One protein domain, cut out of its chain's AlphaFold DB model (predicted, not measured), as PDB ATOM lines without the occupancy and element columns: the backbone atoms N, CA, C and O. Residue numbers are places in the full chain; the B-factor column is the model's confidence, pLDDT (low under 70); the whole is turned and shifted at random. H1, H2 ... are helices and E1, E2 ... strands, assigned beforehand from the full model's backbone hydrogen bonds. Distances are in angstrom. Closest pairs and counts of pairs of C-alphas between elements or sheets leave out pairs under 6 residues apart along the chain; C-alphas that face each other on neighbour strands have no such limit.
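Overview. This is residues 3 to 59 of the 166 residues of the protein "Glutathione-binding protein gsiB" of Enterobacter agglomerans (UniProt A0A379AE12). An open, two-part shape: at one end a two-stranded hairpin, E1 and E2, with a long loop, residues 7 to 20, of which residues 10 to 15 stick out free at the far tip; at the other end two short helices, H1 and H2, side by side and running the same way, joined by a long loop, residues 39 to 49. The printed part has 57 residues, with two named strands and two named helices in the order E1, E2, H1, H2, and the sheet, order E1 - E2, is antiparallel. The class is mixed, helices and strands, with under half of the residues, 26, in named elements. The whole is only just loose, close to extended, with a radius of gyration of the C-alphas of 14.9 A, and it spans 42 by 21 by 18 A.

Arrangement. Start at the sheet, where E1, residues 3 to 6, and E2, residues 21 to 25, form a hairpin. They are antiparallel, with 172 degrees between their directions. The C-alphas of Ile 4 and Glu 23 face each other at 4.6 A. Look there for N 5 and O 22, 2.9 A apart, and N 24 and O 3, 2.8 A apart, both within hydrogen-bond range. From E2 a tight link of 4 residues leads to H1, residues 30 to 38. H1 and H2, residues 50 to 57, are close but not clearly touching, and their closest C-alphas, those of Val 34 and Asp 52, are 7.1 A apart. Their lines stand at a shallow tilt of 7 degrees, the same way. In H1 and H2 every O i to N i+4 pair is within hydrogen-bond range. E1 is apart from H1 and from H2, and E2 is apart from H2.

Along the chain. Find C-alpha 3 at (-5.611, -39.933, 21.041), where E1 begins; it runs 10.1 A to C-alpha 6. E2 runs 13.0 A from C-alpha 21 to C-alpha 25. H1 begins at C-alpha 30, at (-21.046, -50.837, 24.024), and runs 12.4 A to C-alpha 38. H2 runs 10.4 A from C-alpha 50 to C-alpha 57, at (-31.554, -41.198, 32.315).

Size, cuts and confidence. Look for the two C-alphas farthest apart, those of Asn 10 and Ala 51, at 42.4 A; the outline is only just elongated. The long links are E1 to E2, with 14 residues, and H1 to H2, with 11. The printed part has no cut. The mean pLDDT of the printed part is 93.8, and no printed residue is under 70.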
ATOM      1  N   THR A   3      -6.081 -41.205  21.601       96.69
ATOM      2  CA  THR A   3      -5.611 -39.933  21.041       96.69
ATOM      3  C   THR A   3      -5.779 -38.845  22.085       96.69
ATOM      4  O   THR A   3      -6.849 -38.729  22.674       96.69
ATOM      5  N   ILE A   4      -4.737 -38.046  22.296       97.25
ATOM      6  CA  ILE A   4      -4.744 -36.947  23.263       97.25
ATOM      7  C   ILE A   4      -4.562 -35.638  22.500       97.25
ATOM      8  O   ILE A   4      -3.616 -35.492  21.725       97.25
ATOM      9  N   GLY A   5      -5.483 -34.700  22.705       97.06
ATOM     10  CA  GLY A   5      -5.362 -33.320  22.255       97.06
ATOM     11  C   GLY A   5      -5.100 -32.410  23.448       97.06
ATOM     12  O   GLY A   5      -5.878 -32.406  24.395       97.06
ATOM     13  N   THR A   6      -4.032 -31.620  23.394       97.62
ATOM     14  CA  THR A   6      -3.697 -30.640  24.434       97.62
ATOM     15  C   THR A   6      -4.063 -29.224  23.994       97.62
ATOM     16  O   THR A   6      -4.195 -28.922  22.802       97.62
ATOM     17  N   LYS A   7      -4.257 -28.335  24.967       96.75
ATOM     18  CA  LYS A   7      -4.608 -26.932  24.742       96.75
ATOM     19  C   LYS A   7      -3.593 -26.223  23.850       96.75
ATOM     20  O   LYS A   7      -2.404 -26.185  24.147       96.75
ATOM     21  N   ASN A   8      -4.086 -25.594  22.780       97.06
ATOM     22  CA  ASN A   8      -3.277 -24.719  21.938       97.06
ATOM     23  C   ASN A   8      -3.177 -23.324  22.587       97.06
ATOM     24  O   ASN A   8      -4.179 -22.602  22.586       97.06
ATOM     25  N   PRO A   9      -2.002 -22.903  23.091       94.88
ATOM     26  CA  PRO A   9      -1.841 -21.584  23.707       94.88
ATOM     27  C   PRO A   9      -1.988 -20.432  22.701       94.88
ATOM     28  O   PRO A   9      -2.283 -19.310  23.095       94.88
ATOM     29  N   ASN A  10      -1.833 -20.712  21.403       96.56
ATOM     30  CA  ASN A  10      -1.935 -19.745  20.311       96.56
ATOM     31  C   ASN A  10      -3.291 -19.836  19.588       96.56
ATOM     32  O   ASN A  10      -3.383 -19.540  18.394       96.56
ATOM     33  N   TYR A  11      -4.343 -20.316  20.260       97.25
ATOM     34  CA  TYR A  11      -5.663 -20.410  19.643       97.25
ATOM     35  C   TYR A  11      -6.196 -19.016  19.290       97.25
ATOM     36  O   TYR A  11      -6.182 -18.096  20.104       97.25
ATOM     37  N   TYR A  12      -6.680 -18.863  18.058       96.50
ATOM     38  CA  TYR A  12      -7.018 -17.558  17.480       96.50
ATOM     39  C   TYR A  12      -8.147 -16.821  18.216       96.50
ATOM     40  O   TYR A  12      -8.270 -15.604  18.086       96.50
ATOM     41  N   LYS A  13      -8.999 -17.548  18.950       97.25
ATOM     42  CA  LYS A  13     -10.111 -16.975  19.705       97.25
ATOM     43  C   LYS A  13      -9.702 -16.801  21.173       97.25
ATOM     44  O   LYS A  13      -9.524 -17.810  21.858       97.25
ATOM     45  N   PRO A  14      -9.605 -15.555  21.677       95.00
ATOM     46  CA  PRO A  14      -9.249 -15.295  23.068       95.00
ATOM     47  C   PRO A  14     -10.183 -16.003  24.059       95.00
ATOM     48  O   PRO A  14     -11.390 -16.091  23.832       95.00
ATOM     49  N   GLY A  15      -9.620 -16.492  25.168       93.62
ATOM     50  CA  GLY A  15     -10.364 -17.177  26.234       93.62
ATOM     51  C   GLY A  15     -10.718 -18.644  25.955       93.62
ATOM     52  O   GLY A  15     -11.375 -19.267  26.787       93.62
ATOM     53  N   LEU A  16     -10.290 -19.208  24.819       95.81
ATOM     54  CA  LEU A  16     -10.534 -20.600  24.431       95.81
ATOM     55  C   LEU A  16      -9.241 -21.327  24.022       95.81
ATOM     56  O   LEU A  16      -8.291 -20.668  23.600       95.81
ATOM     57  N   PRO A  17      -9.217 -22.676  24.080       95.88
ATOM     58  CA  PRO A  17     -10.230 -23.556  24.679       95.88
ATOM     59  C   PRO A  17     -10.188 -23.537  26.219       95.88
ATOM     60  O   PRO A  17      -9.202 -23.116  26.827       95.88
ATOM     61  N   HIS A  18     -11.276 -23.984  26.856       95.69
ATOM     62  CA  HIS A  18     -11.383 -24.005  28.322       95.69
ATOM     63  C   HIS A  18     -10.636 -25.174  28.969       95.69
ATOM     64  O   HIS A  18     -10.037 -24.990  30.022       95.69
ATOM     65  N   LEU A  19     -10.660 -26.350  28.337       96.81
ATOM     66  CA  LEU A  19      -9.995 -27.556  28.830       96.81
ATOM     67  C   LEU A  19      -8.501 -27.527  28.503       96.81
ATOM     68  O   LEU A  19      -8.107 -27.035  27.441       96.81
ATOM     69  N   ASP A  20      -7.692 -28.087  29.398       96.94
ATOM     70  CA  ASP A  20      -6.246 -28.219  29.200       96.94
ATOM     71  C   ASP A  20      -5.891 -29.443  28.340       96.94
ATOM     72  O   ASP A  20      -4.941 -29.399  27.554       96.94
ATOM     73  N   GLU A  21      -6.704 -30.499  28.421       97.12
ATOM     74  CA  GLU A  21      -6.547 -31.738  27.664       97.12
ATOM     75  C   GLU A  21      -7.911 -32.367  27.341       97.12
ATOM     76  O   GLU A  21      -8.869 -32.243  28.107       97.12
ATOM     77  N   VAL A  22      -7.996 -33.042  26.194       97.00
ATOM     78  CA  VAL A  22      -9.102 -33.929  25.821       97.00
ATOM     79  C   VAL A  22      -8.523 -35.256  25.355       97.00
ATOM     80  O   VAL A  22      -7.733 -35.307  24.408       97.00
ATOM     81  N   GLU A  23      -8.968 -36.338  25.984       96.94
ATOM     82  CA  GLU A  23      -8.603 -37.697  25.614       96.94
ATOM     83  C   GLU A  23      -9.756 -38.394  24.882       96.94
ATOM     84  O   GLU A  23     -10.889 -38.446  25.359       96.94
ATOM     85  N   LEU A  24      -9.454 -38.965  23.716       95.69
ATOM     86  CA  LEU A  24     -10.364 -39.800  22.942       95.69
ATOM     87  C   LEU A  24      -9.915 -41.258  23.027       95.69
ATOM     88  O   LEU A  24      -8.858 -41.634  22.506       95.69
ATOM     89  N   ILE A  25     -10.747 -42.089  23.655       94.25
ATOM     90  CA  ILE A  25     -10.498 -43.519  23.847       94.25
ATOM     91  C   ILE A  25     -11.471 -44.321  22.987       94.25
ATOM     92  O   ILE A  25     -12.689 -44.209  23.109       94.25
ATOM     93  N   GLY A  26     -10.927 -45.167  22.116       92.25
ATOM     94  CA  GLY A  26     -11.718 -46.115  21.340       92.25
ATOM     95  C   GLY A  26     -12.132 -47.311  22.193       92.25
ATOM     96  O   GLY A  26     -11.329 -48.226  22.368       92.25
ATOM     97  N   VAL A  27     -13.377 -47.309  22.672       91.00
ATOM     98  CA  VAL A  27     -14.022 -48.442  23.358       91.00
ATOM     99  C   VAL A  27     -15.085 -49.028  22.434       91.00
ATOM    100  O   VAL A  27     -16.148 -48.429  22.249       91.00
ATOM    101  N   THR A  28     -14.782 -50.171  21.820       88.75
ATOM    102  CA  THR A  28     -15.659 -50.808  20.825       88.75
ATOM    103  C   THR A  28     -16.894 -51.422  21.477       88.75
ATOM    104  O   THR A  28     -18.011 -51.131  21.063       88.75
ATOM    105  N   ASP A  29     -16.716 -52.173  22.566       91.00
ATOM    106  CA  ASP A  29     -17.834 -52.796  23.277       91.00
ATOM    107  C   ASP A  29     -18.762 -51.749  23.919       91.00
ATOM    108  O   ASP A  29     -18.341 -50.905  24.718       91.00
ATOM    109  N   GLY A  30     -20.047 -51.798  23.558       90.06
ATOM    110  CA  GLY A  30     -21.046 -50.837  24.024       90.06
ATOM    111  C   GLY A  30     -21.297 -50.894  25.530       90.06
ATOM    112  O   GLY A  30     -21.402 -49.848  26.171       90.06
ATOM    113  N   ALA A  31     -21.339 -52.094  26.113       91.44
ATOM    114  CA  ALA A  31     -21.597 -52.259  27.539       91.44
ATOM    115  C   ALA A  31     -20.423 -51.740  28.381       91.44
ATOM    116  O   ALA A  31     -20.641 -51.039  29.369       91.44
ATOM    117  N   ALA A  32     -19.188 -52.019  27.963       93.56
ATOM    118  CA  ALA A  32     -17.978 -51.482  28.571       93.56
ATOM    119  C   ALA A  32     -17.953 -49.952  28.501       93.56
ATOM    120  O   ALA A  32     -17.673 -49.302  29.506       93.56
ATOM    121  N   ARG A  33     -18.321 -49.367  27.352       94.12
ATOM    122  CA  ARG A  33     -18.389 -47.911  27.173       94.12
ATOM    123  C   ARG A  33     -19.392 -47.259  28.126       94.12
ATOM    124  O   ARG A  33     -19.059 -46.276  28.780       94.12
ATOM    125  N   VAL A  34     -20.597 -47.819  28.251       94.25
ATOM    126  CA  VAL A  34     -21.613 -47.304  29.187       94.25
ATOM    127  C   VAL A  34     -21.192 -47.514  30.638       94.25
ATOM    128  O   VAL A  34     -21.381 -46.624  31.456       94.25
ATOM    129  N   ASN A  35     -20.593 -48.654  30.985       93.62
ATOM    130  CA  ASN A  35     -20.121 -48.889  32.349       93.62
ATOM    131  C   ASN A  35     -18.993 -47.927  32.746       93.62
ATOM    132  O   ASN A  35     -19.021 -47.440  33.868       93.62
ATOM    133  N   ALA A  36     -18.074 -47.611  31.829       94.38
ATOM    134  CA  ALA A  36     -17.007 -46.638  32.055       94.38
ATOM    135  C   ALA A  36     -17.537 -45.201  32.222       94.38
ATOM    136  O   ALA A  36     -16.980 -44.422  32.988       94.38
ATOM    137  N   LEU A  37     -18.643 -44.841  31.552       95.62
ATOM    138  CA  LEU A  37     -19.368 -43.607  31.878       95.62
ATOM    139  C   LEU A  37     -19.906 -43.679  33.313       95.62
ATOM    140  O   LEU A  37     -19.625 -42.810  34.122       95.62
ATOM    141  N   MET A  38     -20.642 -44.744  33.640       93.06
ATOM    142  CA  MET A  38     -21.313 -44.899  34.936       93.06
ATOM    143  C   MET A  38     -20.355 -45.021  36.136       93.06
ATOM    144  O   MET A  38     -20.794 -44.807  37.259       93.06
ATOM    145  N   SER A  39     -19.087 -45.395  35.929       93.50
ATOM    146  CA  SER A  39     -18.036 -45.394  36.961       93.50
ATOM    147  C   SER A  39     -17.307 -44.052  37.089       93.50
ATOM    148  O   SER A  39     -16.533 -43.877  38.028       93.50
ATOM    149  N   GLY A  40     -17.533 -43.116  36.160       93.00
ATOM    150  CA  GLY A  40     -16.842 -41.828  36.088       93.00
ATOM    151  C   GLY A  40     -15.516 -41.850  35.320       93.00
ATOM    152  O   GLY A  40     -14.903 -40.792  35.153       93.00
ATOM    153  N   ASP A  41     -15.090 -43.011  34.810       94.31
ATOM    154  CA  ASP A  41     -13.857 -43.150  34.020       94.31
ATOM    155  C   ASP A  41     -13.943 -42.366  32.701       94.31
ATOM    156  O   ASP A  41     -12.958 -41.785  32.243       94.31
ATOM    157  N   LEU A  42     -15.134 -42.313  32.099       95.69
ATOM    158  CA  LEU A  42     -15.446 -41.477  30.942       95.69
ATOM    159  C   LEU A  42     -16.439 -40.388  31.332       95.69
ATOM    160  O   LEU A  42     -17.388 -40.632  32.068       95.69
ATOM    161  N   GLN A  43     -16.269 -39.191  30.772       95.44
ATOM    162  CA  GLN A  43     -17.192 -38.069  30.993       95.44
ATOM    163  C   GLN A  43     -18.173 -37.886  29.825       95.44
ATOM    164  O   GLN A  43     -19.170 -37.178  29.950       95.44
ATOM    165  N   MET A  44     -17.903 -38.519  28.679       95.12
ATOM    166  CA  MET A  44     -18.757 -38.471  27.496       95.12
ATOM    167  C   MET A  44     -18.630 -39.758  26.687       95.12
ATOM    168  O   MET A  44     -17.534 -40.276  26.484       95.12
ATOM    169  N   VAL A  45     -19.762 -40.247  26.184       94.75
ATOM    170  CA  VAL A  45     -19.835 -41.397  25.281       94.75
ATOM    171  C   VAL A  45     -20.838 -41.117  24.168       94.75
ATOM    172  O   VAL A  45     -21.812 -40.390  24.362       94.75
ATOM    173  N   SER A  46     -20.609 -41.709  23.002       90.06
ATOM    174  CA  SER A  46     -21.521 -41.676  21.859       90.06
ATOM    175  C   SER A  46     -22.011 -43.085  21.511       90.06
ATOM    176  O   SER A  46     -21.564 -44.080  22.101       90.06
ATOM    177  N   THR A  47     -22.941 -43.172  20.554       84.50
ATOM    178  CA  THR A  47     -23.467 -44.446  20.037       84.50
ATOM    179  C   THR A  47     -24.138 -45.269  21.138       84.50
ATOM    180  O   THR A  47     -23.681 -46.354  21.509       84.50
ATOM    181  N   LEU A  48     -25.202 -44.705  21.707       89.56
ATOM    182  CA  LEU A  48     -26.006 -45.323  22.757       89.56
ATOM    183  C   LEU A  48     -27.210 -46.032  22.146       89.56
ATOM    184  O   LEU A  48     -27.841 -45.520  21.224       89.56
ATOM    185  N   THR A  49     -27.571 -47.192  22.684       88.44
ATOM    186  CA  THR A  49     -28.874 -47.785  22.384       88.44
ATOM    187  C   THR A  49     -29.967 -47.104  23.205       88.44
ATOM    188  O   THR A  49     -29.715 -46.509  24.251       88.44
ATOM    189  N   ALA A  50     -31.224 -47.255  22.792       88.94
ATOM    190  CA  ALA A  50     -32.356 -46.760  23.568       88.94
ATOM    191  C   ALA A  50     -32.420 -47.346  24.997       88.94
ATOM    192  O   ALA A  50     -32.833 -46.654  25.934       88.94
ATOM    193  N   ALA A  51     -31.965 -48.591  25.184       89.75
ATOM    194  CA  ALA A  51     -31.829 -49.213  26.499       89.75
ATOM    195  C   ALA A  51     -30.746 -48.526  27.349       89.75
ATOM    196  O   ALA A  51     -30.993 -48.232  28.522       89.75
ATOM    197  N   ASP A  52     -29.595 -48.196  26.753       92.81
ATOM    198  CA  ASP A  52     -28.534 -47.440  27.426       92.81
ATOM    199  C   ASP A  52     -29.030 -46.053  27.826       92.81
ATOM    200  O   ASP A  52     -28.874 -45.650  28.976       92.81
ATOM    201  N   CYS A  53     -29.726 -45.353  26.924       92.75
ATOM    202  CA  CYS A  53     -30.324 -44.056  27.221       92.75
ATOM    203  C   CYS A  53     -31.300 -44.132  28.401       92.75
ATOM    204  O   CYS A  53     -31.295 -43.249  29.255       92.75
ATOM    205  N   LYS A  54     -32.131 -45.182  28.482       90.94
ATOM    206  CA  LYS A  54     -33.039 -45.390  29.622       90.94
ATOM    207  C   LYS A  54     -32.265 -45.595  30.927       90.94
ATOM    208  O   LYS A  54     -32.648 -45.023  31.943       90.94
ATOM    209  N   ARG A  55     -31.189 -46.390  30.901       92.06
ATOM    210  CA  ARG A  55     -30.326 -46.634  32.066       92.06
ATOM    211  C   ARG A  55     -29.622 -45.353  32.522       92.06
ATOM    212  O   ARG A  55     -29.655 -45.050  33.707       92.06
ATOM    213  N   ILE A  56     -29.050 -44.587  31.593       94.38
ATOM    214  CA  ILE A  56     -28.344 -43.329  31.879       94.38
ATOM    215  C   ILE A  56     -29.314 -42.277  32.427       94.38
ATOM    216  O   ILE A  56     -29.031 -41.677  33.456       94.38
ATOM    217  N   LYS A  57     -30.502 -42.114  31.822       92.44
ATOM    218  CA  LYS A  57     -31.554 -41.198  32.315       92.44
ATOM    219  C   LYS A  57     -32.077 -41.563  33.710       92.44
ATOM    220  O   LYS A  57     -32.647 -40.707  34.376       92.44
ATOM    221  N   ALA A  58     -31.941 -42.822  34.131       92.38
ATOM    222  CA  ALA A  58     -32.290 -43.259  35.482       92.38
ATOM    223  C   ALA A  58     -31.176 -42.976  36.508       92.38
ATOM    224  O   ALA A  58     -31.420 -43.090  37.707       92.38
ATOM    225  N   SER A  59     -29.969 -42.618  36.057       89.06
ATOM    226  CA  SER A  59     -28.896 -42.139  36.927       89.06
ATOM    227  C   SER A  59     -29.131 -40.680  37.324       89.06
ATOM    228  O   SER A  59     -29.712 -39.911  36.562       89.06
TER     229      SER A  59